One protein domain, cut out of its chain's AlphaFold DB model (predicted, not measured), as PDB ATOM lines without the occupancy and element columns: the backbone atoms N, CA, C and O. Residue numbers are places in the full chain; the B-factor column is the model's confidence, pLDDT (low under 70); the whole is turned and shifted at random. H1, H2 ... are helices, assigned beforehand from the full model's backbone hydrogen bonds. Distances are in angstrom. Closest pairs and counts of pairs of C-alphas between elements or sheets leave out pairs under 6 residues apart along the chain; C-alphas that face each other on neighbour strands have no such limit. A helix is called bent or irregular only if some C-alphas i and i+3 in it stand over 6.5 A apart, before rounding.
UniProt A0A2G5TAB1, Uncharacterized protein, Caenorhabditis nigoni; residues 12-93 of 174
ATOM      1  N   MET A  12     183.028 250.223 134.067       56.66
ATOM      2  CA  MET A  12     182.352 249.214 134.866       56.66
ATOM      3  C   MET A  12     183.333 248.516 135.802       56.66
ATOM      4  O   MET A  12     184.397 248.030 135.413       56.66
ATOM      5  N   VAL A  13     182.927 248.426 137.063       61.44
ATOM      6  CA  VAL A  13     183.639 247.682 138.096       61.44
ATOM      7  C   VAL A  13     183.635 246.199 137.724       61.44
ATOM      8  O   VAL A  13     182.578 245.573 137.606       61.44
ATOM      9  N   ARG A  14     184.822 245.608 137.542       68.19
ATOM     10  CA  ARG A  14     184.964 244.166 137.301       68.19
ATOM     11  C   ARG A  14     184.646 243.422 138.595       68.19
ATOM     12  O   ARG A  14     185.535 243.163 139.404       68.19
ATOM     13  N   TRP A  15     183.376 243.062 138.775       68.88
ATOM     14  CA  TRP A  15     182.850 242.373 139.960       68.88
ATOM     15  C   TRP A  15     183.661 241.138 140.373       68.88
ATOM     16  O   TRP A  15     183.778 240.869 141.562       68.88
ATOM     17  N   GLY A  16     184.299 240.434 139.430       69.62
ATOM     18  CA  GLY A  16     185.208 239.323 139.736       69.62
ATOM     19  C   GLY A  16     186.472 239.731 140.506       69.62
ATOM     20  O   GLY A  16     186.881 239.026 141.425       69.62
ATOM     21  N   ASN A  17     187.063 240.892 140.204       69.38
ATOM     22  CA  ASN A  17     188.218 241.408 140.946       69.38
ATOM     23  C   ASN A  17     187.797 241.932 142.323       69.38
ATOM     24  O   ASN A  17     188.500 241.699 143.300       69.38
ATOM     25  N   VAL A  18     186.632 242.582 142.415       72.00
ATOM     26  CA  VAL A  18     186.063 243.023 143.700       72.00
ATOM     27  C   VAL A  18     185.740 241.831 144.597       72.00
ATOM     28  O   VAL A  18     186.116 241.826 145.766       72.00
ATOM     29  N   ALA A  19     185.124 240.786 144.040       76.94
ATOM     30  CA  ALA A  19     184.881 239.535 144.745       76.94
ATOM     31  C   ALA A  19     186.197 238.872 145.184       76.94
ATOM     32  O   ALA A  19     186.283 238.392 146.308       76.94
ATOM     33  N   GLY A  20     187.237 238.897 144.342       74.25
ATOM     34  CA  GLY A  20     188.571 238.399 144.686       74.25
ATOM     35  C   GLY A  20     189.221 239.159 145.846       74.25
ATOM     36  O   GLY A  20     189.710 238.536 146.784       74.25
ATOM     37  N   ILE A  21     189.169 240.494 145.830       77.44
ATOM     38  CA  ILE A  21     189.675 241.341 146.922       77.44
ATOM     39  C   ILE A  21     188.909 241.049 148.214       77.44
ATOM     40  O   ILE A  21     189.526 240.826 149.252       77.44
ATOM     41  N   PHE A  22     187.578 240.973 148.145       80.31
ATOM     42  CA  PHE A  22     186.739 240.657 149.299       80.31
ATOM     43  C   PHE A  22     187.065 239.278 149.885       80.31
ATOM     44  O   PHE A  22     187.175 239.128 151.100       80.31
ATOM     45  N   ASN A  23     187.282 238.278 149.026       79.31
ATOM     46  CA  ASN A  23     187.655 236.929 149.443       79.31
ATOM     47  C   ASN A  23     189.018 236.918 150.157       79.31
ATOM     48  O   ASN A  23     189.139 236.363 151.245       79.31
ATOM     49  N   ILE A  24     190.019 237.612 149.603       77.25
ATOM     50  CA  ILE A  24     191.344 237.757 150.223       77.25
ATOM     51  C   ILE A  24     191.235 238.469 151.578       77.25
ATOM     52  O   ILE A  24     191.792 237.993 152.566       77.25
ATOM     53  N   SER A  25     190.487 239.573 151.660       78.44
ATOM     54  CA  SER A  25     190.262 240.290 152.920       78.44
ATOM     55  C   SER A  25     189.582 239.413 153.973       78.44
ATOM     56  O   SER A  25     189.983 239.437 155.137       78.44
ATOM     57  N   PHE A  26     188.599 238.605 153.574       83.31
ATOM     58  CA  PHE A  26     187.910 237.677 154.468       83.31
ATOM     59  C   PHE A  26     188.851 236.588 154.999       83.31
ATOM     60  O   PHE A  26     188.878 236.326 156.200       83.31
ATOM     61  N   ILE A  27     189.681 236.008 154.127       83.31
ATOM     62  CA  ILE A  27     190.693 235.012 154.505       83.31
ATOM     63  C   ILE A  27     191.692 235.603 155.510       83.31
ATOM     64  O   ILE A  27     191.977 234.978 156.531       83.31
ATOM     65  N   VAL A  28     192.195 236.819 155.269       78.81
ATOM     66  CA  VAL A  28     193.139 237.493 156.180       78.81
ATOM     67  C   VAL A  28     192.495 237.776 157.537       78.81
ATOM     68  O   VAL A  28     193.106 237.513 158.574       78.81
ATOM     69  N   MET A  29     191.251 238.259 157.554       80.44
ATOM     70  CA  MET A  29     190.504 238.507 158.790       80.44
ATOM     71  C   MET A  29     190.292 237.218 159.593       80.44
ATOM     72  O   MET A  29     190.486 237.204 160.808       80.44
ATOM     73  N   PHE A  30     189.953 236.123 158.914       83.19
ATOM     74  CA  PHE A  30     189.772 234.818 159.539       83.19
ATOM     75  C   PHE A  30     191.078 234.270 160.134       83.19
ATOM     76  O   PHE A  30     191.093 233.814 161.278       83.19
ATOM     77  N   LEU A  31     192.197 234.380 159.408       78.62
ATOM     78  CA  LEU A  31     193.526 233.994 159.896       78.62
ATOM     79  C   LEU A  31     193.930 234.787 161.147       78.62
ATOM     80  O   LEU A  31     194.400 234.201 162.124       78.62
ATOM     81  N   TYR A  32     193.695 236.103 161.156       77.12
ATOM     82  CA  TYR A  32     193.906 236.938 162.341       77.12
ATOM     83  C   TYR A  32     193.013 236.510 163.513       77.12
ATOM     84  O   TYR A  32     193.491 236.422 164.644       77.12
ATOM     85  N   GLY A  33     191.743 236.186 163.250       79.56
ATOM     86  CA  GLY A  33     190.806 235.683 164.256       79.56
ATOM     87  C   GLY A  33     191.272 234.379 164.904       79.56
ATOM     88  O   GLY A  33     191.290 234.279 166.131       79.56
ATOM     89  N   ILE A  34     191.733 233.409 164.105       79.38
ATOM     90  CA  ILE A  34     192.304 232.151 164.609       79.38
ATOM     91  C   ILE A  34     193.519 232.422 165.492       79.38
ATOM     92  O   ILE A  34     193.658 231.803 166.543       79.38
ATOM     93  N   MET A  35     194.395 233.347 165.105       78.12
ATOM     94  CA  MET A  35     195.573 233.658 165.911       78.12
ATOM     95  C   MET A  35     195.245 234.330 167.235       78.12
ATOM     96  O   MET A  35     195.862 234.000 168.247       78.12
ATOM     97  N   ILE A  36     194.267 235.236 167.251       78.38
ATOM     98  CA  ILE A  36     193.785 235.841 168.494       78.38
ATOM     99  C   ILE A  36     193.132 234.771 169.370       78.38
ATOM    100  O   ILE A  36     193.445 234.693 170.553       78.38
ATOM    101  N   PHE A  37     192.296 233.903 168.797       80.81
ATOM    102  CA  PHE A  37     191.666 232.799 169.520       80.81
ATOM    103  C   PHE A  37     192.698 231.823 170.096       80.81
ATOM    104  O   PHE A  37     192.622 231.458 171.266       80.81
ATOM    105  N   CYS A  38     193.695 231.432 169.305       72.75
ATOM    106  CA  CYS A  38     194.768 230.541 169.732       72.75
ATOM    107  C   CYS A  38     195.645 231.204 170.807       72.75
ATOM    108  O   CYS A  38     195.976 230.573 171.807       72.75
ATOM    109  N   GLY A  39     195.939 232.499 170.664       73.56
ATOM    110  CA  GLY A  39     196.641 233.294 171.671       73.56
ATOM    111  C   GLY A  39     195.876 233.417 172.984       73.56
ATOM    112  O   GLY A  39     196.454 233.239 174.054       73.56
ATOM    113  N   TRP A  40     194.569 233.664 172.904       75.94
ATOM    114  CA  TRP A  40     193.683 233.746 174.061       75.94
ATOM    115  C   TRP A  40     193.536 232.390 174.750       75.94
ATOM    116  O   TRP A  40     193.696 232.293 175.964       75.94
ATOM    117  N   SER A  41     193.291 231.328 173.977       74.19
ATOM    118  CA  SER A  41     193.237 229.952 174.472       74.19
ATOM    119  C   SER A  41     194.541 229.585 175.167       74.19
ATOM    120  O   SER A  41     194.510 229.048 176.266       74.19
ATOM    121  N   MET A  42     195.689 229.947 174.595       70.75
ATOM    122  CA  MET A  42     196.986 229.692 175.207       70.75
ATOM    123  C   MET A  42     197.202 230.507 176.484       70.75
ATOM    124  O   MET A  42     197.720 229.952 177.444       70.75
ATOM    125  N   TYR A  43     196.797 231.782 176.525       71.75
ATOM    126  CA  TYR A  43     196.861 232.611 177.734       71.75
ATOM    127  C   TYR A  43     196.049 231.980 178.876       71.75
ATOM    128  O   TYR A  43     196.575 231.779 179.968       71.75
ATOM    129  N   TYR A  44     194.816 231.571 178.578       70.31
ATOM    130  CA  TYR A  44     193.890 230.974 179.540       70.31
ATOM    131  C   TYR A  44     194.330 229.569 179.988       70.31
ATOM    132  O   TYR A  44     194.378 229.259 181.175       70.31
ATOM    133  N   GLN A  45     194.750 228.726 179.040       65.75
ATOM    134  CA  GLN A  45     195.271 227.383 179.311       65.75
ATOM    135  C   GLN A  45     196.595 227.422 180.078       65.75
ATOM    136  O   GLN A  45     196.897 226.474 180.802       65.75
ATOM    137  N   MET A  46     197.387 228.494 179.948       61.34
ATOM    138  CA  MET A  46     198.573 228.687 180.780       61.34
ATOM    139  C   MET A  46     198.160 228.804 182.247       61.34
ATOM    140  O   MET A  46     198.734 228.122 183.081       61.34
ATOM    141  N   GLU A  47     197.144 229.603 182.561       63.53
ATOM    142  CA  GLU A  47     196.708 229.864 183.937       63.53
ATOM    143  C   GLU A  47     196.158 228.607 184.636       63.53
ATOM    144  O   GLU A  47     196.472 228.361 185.799       63.53
ATOM    145  N   GLU A  48     195.453 227.742 183.900       59.50
ATOM    146  CA  GLU A  48     194.853 226.511 184.436       59.50
ATOM    147  C   GLU A  48     195.826 225.311 184.483       59.50
ATOM    148  O   GLU A  48     195.772 224.486 185.396       59.50
ATOM    149  N   LYS A  49     196.760 225.197 183.525       56.38
ATOM    150  CA  LYS A  49     197.678 224.041 183.405       56.38
ATOM    151  C   LYS A  49     199.074 224.265 184.008       56.38
ATOM    152  O   LYS A  49     199.868 223.322 184.028       56.38
ATOM    153  N   ILE A  50     199.388 225.455 184.537       52.84
ATOM    154  CA  ILE A  50     200.678 225.786 185.195       52.84
ATOM    155  C   ILE A  50     201.017 224.869 186.381       52.84
ATOM    156  O   ILE A  50     202.192 224.702 186.684       52.84
ATOM    157  N   GLN A  51     200.038 224.226 187.020       52.66
ATOM    158  CA  GLN A  51     200.309 223.243 188.080       52.66
ATOM    159  C   GLN A  51     200.835 221.896 187.546       52.66
ATOM    160  O   GLN A  51     201.422 221.131 188.303       52.66
ATOM    161  N   ASN A  52     200.635 221.585 186.259       59.09
ATOM    162  CA  ASN A  52     200.929 220.264 185.684       59.09
ATOM    163  C   ASN A  52     202.016 220.261 184.596       59.09
ATOM    164  O   ASN A  52     202.499 219.189 184.233       59.09
ATOM    165  N   PHE A  53     202.418 221.418 184.060       61.69
ATOM    166  CA  PHE A  53     203.458 221.491 183.028       61.69
ATOM    167  C   PHE A  53     204.772 222.078 183.536       61.69
ATOM    168  O   PHE A  53     204.801 223.013 184.329       61.69
ATOM    169  N   SER A  54     205.869 221.544 182.996       64.50
ATOM    170  CA  SER A  54     207.230 222.041 183.206       64.50
ATOM    171  C   SER A  54     207.369 223.511 182.786       64.50
ATOM    172  O   SER A  54     206.870 223.924 181.731       64.50
ATOM    173  N   GLU A  55     208.098 224.292 183.589       66.94
ATOM    174  CA  GLU A  55     208.407 225.706 183.328       66.94
ATOM    175  C   GLU A  55     209.048 225.936 181.949       66.94
ATOM    176  O   GLU A  55     208.816 226.970 181.312       66.94
ATOM    177  N   GLU A  56     209.785 224.947 181.439       64.81
ATOM    178  CA  GLU A  56     210.430 225.005 180.128       64.81
ATOM    179  C   GLU A  56     209.405 225.043 178.986       64.81
ATOM    180  O   GLU A  56     209.519 225.870 178.079       64.81
ATOM    181  N   LEU A  57     208.341 224.234 179.036       66.19
ATOM    182  CA  LEU A  57     207.323 224.199 177.975       66.19
ATOM    183  C   LEU A  57     206.546 225.522 177.893       66.19
ATOM    184  O   LEU A  57     206.253 226.022 176.804       66.19
ATOM    185  N   LYS A  58     206.284 226.141 179.050       65.94
ATOM    186  CA  LYS A  58     205.639 227.456 179.175       65.94
ATOM    187  C   LYS A  58     206.468 228.559 178.515       65.94
ATOM    188  O   LYS A  58     205.938 229.435 177.826       65.94
ATOM    189  N   LYS A  59     207.787 228.507 178.704       71.00
ATOM    190  CA  LYS A  59     208.737 229.462 178.127       71.00
ATOM    191  C   LYS A  59     208.780 229.350 176.602       71.00
ATOM    192  O   LYS A  59     208.705 230.379 175.928       71.00
ATOM    193  N   HIS A  60     208.794 228.128 176.068       71.06
ATOM    194  CA  HIS A  60     208.777 227.873 174.625       71.06
ATOM    195  C   HIS A  60     207.472 228.348 173.969       71.06
ATOM    196  O   HIS A  60     207.516 229.106 173.003       71.06
ATOM    197  N   GLN A  61     206.310 227.989 174.522       67.94
ATOM    198  CA  GLN A  61     205.000 228.394 173.984       67.94
ATOM    199  C   GLN A  61     204.832 229.925 173.951       67.94
ATOM    200  O   GLN A  61     204.448 230.501 172.930       67.94
ATOM    201  N   LYS A  62     205.230 230.623 175.025       71.12
ATOM    202  CA  LYS A  62     205.195 232.094 175.085       71.12
ATOM    203  C   LYS A  62     206.132 232.748 174.063       71.12
ATOM    204  O   LYS A  62     205.804 233.795 173.502       71.12
ATOM    205  N   GLN A  63     207.296 232.150 173.815       68.81
ATOM    206  CA  GLN A  63     208.246 232.636 172.815       68.81
ATOM    207  C   GLN A  63     207.757 232.398 171.381       68.81
ATOM    208  O   GLN A  63     207.871 233.309 170.558       68.81
ATOM    209  N   PHE A  64     207.165 231.237 171.094       73.44
ATOM    210  CA  PHE A  64     206.560 230.949 169.793       73.44
ATOM    211  C   PHE A  64     205.412 231.903 169.482       73.44
ATOM    212  O   PHE A  64     205.397 232.486 168.405       73.44
ATOM    213  N   PHE A  65     204.516 232.162 170.435       70.31
ATOM    214  CA  PHE A  65     203.425 233.115 170.235       70.31
ATOM    215  C   PHE A  65     203.912 234.547 170.040       70.31
ATOM    216  O   PHE A  65     203.463 235.229 169.124       70.31
ATOM    217  N   LYS A  66     204.879 235.003 170.847       69.38
ATOM    218  CA  LYS A  66     205.486 236.325 170.648       69.38
ATOM    219  C   LYS A  66     206.109 236.442 169.256       69.38
ATOM    220  O   LYS A  66     205.996 237.494 168.638       69.38
ATOM    221  N   THR A  67     206.748 235.379 168.776       73.81
ATOM    222  CA  THR A  67     207.335 235.340 167.432       73.81
ATOM    223  C   THR A  67     206.249 235.351 166.366       73.81
ATOM    224  O   THR A  67     206.332 236.166 165.463       73.81
ATOM    225  N   LEU A  68     205.200 234.540 166.513       71.94
ATOM    226  CA  LEU A  68     204.075 234.458 165.584       71.94
ATOM    227  C   LEU A  68     203.347 235.804 165.467       71.94
ATOM    228  O   LEU A  68     203.191 236.333 164.375       71.94
ATOM    229  N   VAL A  69     202.987 236.429 166.589       70.94
ATOM    230  CA  VAL A  69     202.339 237.750 166.596       70.94
ATOM    231  C   VAL A  69     203.220 238.797 165.916       70.94
ATOM    232  O   VAL A  69     202.731 239.591 165.115       70.94
ATOM    233  N   LEU A  70     204.525 238.796 166.189       70.19
ATOM    234  CA  LEU A  70     205.453 239.763 165.605       70.19
ATOM    235  C   LEU A  70     205.696 239.492 164.112       70.19
ATOM    236  O   LEU A  70     205.744 240.435 163.331       70.19
ATOM    237  N   GLN A  71     205.747 238.219 163.720       69.50
ATOM    238  CA  GLN A  71     205.871 237.754 162.341       69.50
ATOM    239  C   GLN A  71     204.636 238.055 161.501       69.50
ATOM    240  O   GLN A  71     204.771 238.154 160.295       69.50
ATOM    241  N   ILE A  72     203.447 238.210 162.084       71.12
ATOM    242  CA  ILE A  72     202.283 238.690 161.330       71.12
ATOM    243  C   ILE A  72     202.181 240.214 161.358       71.12
ATOM    244  O   ILE A  72     201.861 240.828 160.348       71.12
ATOM    245  N   THR A  73     202.477 240.858 162.484       68.19
ATOM    246  CA  THR A  73     202.310 242.316 162.596       68.19
ATOM    247  C   THR A  73     203.340 243.080 161.758       68.19
ATOM    248  O   THR A  73     203.002 244.101 161.163       68.19
ATOM    249  N   ALA A  74     204.578 242.586 161.672       71.94
ATOM    250  CA  ALA A  74     205.638 243.207 160.880       71.94
ATOM    251  C   ALA A  74     205.330 243.244 159.370       71.94
ATOM    252  O   ALA A  74     205.275 244.357 158.837       71.94
ATOM    253  N   PRO A  75     205.001 242.125 158.690       67.81
ATOM    254  CA  PRO A  75     204.674 242.165 157.275       67.81
ATOM    255  C   PRO A  75     203.426 242.980 157.012       67.81
ATOM    256  O   PRO A  75     203.348 243.604 155.965       67.81
ATOM    257  N   THR A  76     202.466 243.040 157.937       69.38
ATOM    258  CA  THR A  76     201.299 243.908 157.769       69.38
ATOM    259  C   THR A  76     201.702 245.381 157.758       69.38
ATOM    260  O   THR A  76     201.250 246.106 156.881       69.38
ATOM    261  N   ILE A  77     202.597 245.833 158.644       69.31
ATOM    262  CA  ILE A  77     203.072 247.229 158.663       69.31
ATOM    263  C   ILE A  77     203.880 247.556 157.403       69.31
ATOM    264  O   ILE A  77     203.624 248.574 156.747       69.31
ATOM    265  N   ILE A  78     204.842 246.702 157.039       69.25
ATOM    266  CA  ILE A  78     205.705 246.995 155.894       69.25
ATOM    267  C   ILE A  78     204.975 246.706 154.552       69.25
ATOM    268  O   ILE A  78     205.379 247.287 153.556       69.25
ATOM    269  N   LEU A  79     203.865 245.933 154.494       67.19
ATOM    270  CA  LEU A  79     203.021 245.735 153.288       67.19
ATOM    271  C   LEU A  79     201.956 246.819 153.158       67.19
ATOM    272  O   LEU A  79     201.653 247.245 152.045       67.19
ATOM    273  N   PHE A  80     201.392 247.293 154.271       68.19
ATOM    274  CA  PHE A  80     200.471 248.428 154.235       68.19
ATOM    275  C   PHE A  80     201.175 249.698 153.772       68.19
ATOM    276  O   PHE A  80     200.559 250.504 153.088       68.19
ATOM    277  N   THR A  81     202.464 249.855 154.080       71.75
ATOM    278  CA  THR A  81     203.261 251.009 153.646       71.75
ATOM    279  C   THR A  81     203.256 251.196 152.118       71.75
ATOM    280  O   THR A  81     202.814 252.246 151.657       71.75
ATOM    281  N   PRO A  82     203.672 250.227 151.281       66.19
ATOM    282  CA  PRO A  82     203.656 250.393 149.839       66.19
ATOM    283  C   PRO A  82     202.244 250.383 149.254       66.19
ATOM    284  O   PRO A  82     202.027 251.054 148.255       66.19
ATOM    285  N   VAL A  83     201.272 249.688 149.861       69.25
ATOM    286  CA  VAL A  83     199.861 249.793 149.443       69.25
ATOM    287  C   VAL A  83     199.359 251.224 149.633       69.25
ATOM    288  O   VAL A  83     198.748 251.786 148.730       69.25
ATOM    289  N   PHE A  84     199.680 251.846 150.765       73.06
ATOM    290  CA  PHE A  84     199.364 253.241 151.047       73.06
ATOM    291  C   PHE A  84     200.072 254.188 150.069       73.06
ATOM    292  O   PHE A  84     199.439 255.090 149.528       73.06
ATOM    293  N   VAL A  85     201.347 253.940 149.753       71.19
ATOM    294  CA  VAL A  85     202.094 254.710 148.743       71.19
ATOM    295  C   VAL A  85     201.495 254.549 147.343       71.19
ATOM    296  O   VAL A  85     201.358 255.542 146.644       71.19
ATOM    297  N   ILE A  86     201.092 253.343 146.930       68.38
ATOM    298  CA  ILE A  86     200.434 253.099 145.633       68.38
ATOM    299  C   ILE A  86     199.073 253.802 145.568       68.38
ATOM    300  O   ILE A  86     198.718 254.331 144.521       68.38
ATOM    301  N   ILE A  87     198.323 253.838 146.671       70.81
ATOM    302  CA  ILE A  87     197.049 254.567 146.759       70.81
ATOM    303  C   ILE A  87     197.272 256.087 146.687       70.81
ATOM    304  O   ILE A  87     196.462 256.791 146.087       70.81
ATOM    305  N   LEU A  88     198.367 256.599 147.259       68.06
ATOM    306  CA  LEU A  88     198.736 258.019 147.206       68.06
ATOM    307  C   LEU A  88     199.434 258.432 145.900       68.06
ATOM    308  O   LEU A  88     199.409 259.606 145.545       68.06
ATOM    309  N   MET A  89     200.037 257.494 145.172       66.69
ATOM    310  CA  MET A  89     200.726 257.729 143.899       66.69
ATOM    311  C   MET A  89     199.856 258.462 142.858       66.69
ATOM    312  O   MET A  89     200.329 259.465 142.328       66.69
ATOM    313  N   PRO A  90     198.591 258.071 142.591       63.00
ATOM    314  CA  PRO A  90     197.723 258.815 141.677       63.00
ATOM    315  C   PRO A  90     197.291 260.192 142.208       63.00
ATOM    316  O   PRO A  90     196.830 261.012 141.425       63.00
ATOM    317  N   PHE A  91     197.436 260.477 143.510       63.12
ATOM    318  CA  PHE A  91     197.149 261.799 144.087       63.12
ATOM    319  C   PHE A  91     198.301 262.800 143.920       63.12
ATOM    320  O   PHE A  91     198.075 264.001 144.052       63.12
ATOM    321  N   PHE A  92     199.522 262.324 143.662       65.06
ATOM    322  CA  PHE A  92     200.719 263.162 143.560       65.06
ATOM    323  C   PHE A  92     201.139 263.486 142.116       65.06
ATOM    324  O   PHE A  92     202.035 264.304 141.939       65.06
ATOM    325  N   ASP A  93     200.499 262.878 141.109       58.25
ATOM    326  CA  ASP A  93     200.704 263.131 139.667       58.25
ATOM    327  C   ASP A  93     202.188 263.142 139.229       58.25
ATOM    328  O   ASP A  93     202.615 263.898 138.359       58.25
TER     329      ASP A  93
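Overview. This is residues 12 to 93 of the 174 residues of an uncharacterized protein of Caenorhabditis nigoni (UniProt A0A2G5TAB1). Two long helices, H1 and then H2, form a helical hairpin, a narrow V joined at one end by a tight turn and spreading toward the free ends. The printed part has 82 residues, with no named strand; the class is all helix. The whole is extended, with a radius of gyration of the C-alphas of 19.2 A, and is a rod spanning 61 by 26 by 13 A.

Along the chain. H1, residues 15 to 49, begins at C-alpha 15 (182.850, 242.373, 139.960) and is 49.4 A long from first to last C-alpha. H2, residues 55 to 92, is 55.2 A long and ends at C-alpha 92 (200.719, 263.162, 143.560). H2 is only just irregular: C-alphas 87 and 90 are 6.7 A apart.

Arrangement. H1 and H2 only just touch, with 3 pairs of C-alphas within 8 A, through residues 35 to 46 and 58 to 69 alone. Their closest C-alphas, those of Gly 39 and Phe 65, are 6.9 A apart. They run opposite ways at a shallow tilt of 25 degrees. Every O i to N i+4 pair is within hydrogen-bond range in H1, and 30 of 34 in H2.

Size, cuts and confidence. The C-alphas farthest apart, of Asn 52 and Asp 93, are 62.9 A apart. Residues 12 to 31, 51 to 57 and 74 to 93 stand free. The printed part has no cut. Its mean pLDDT is 70.2, and 40 residues, among them 45 to 58, are under 70.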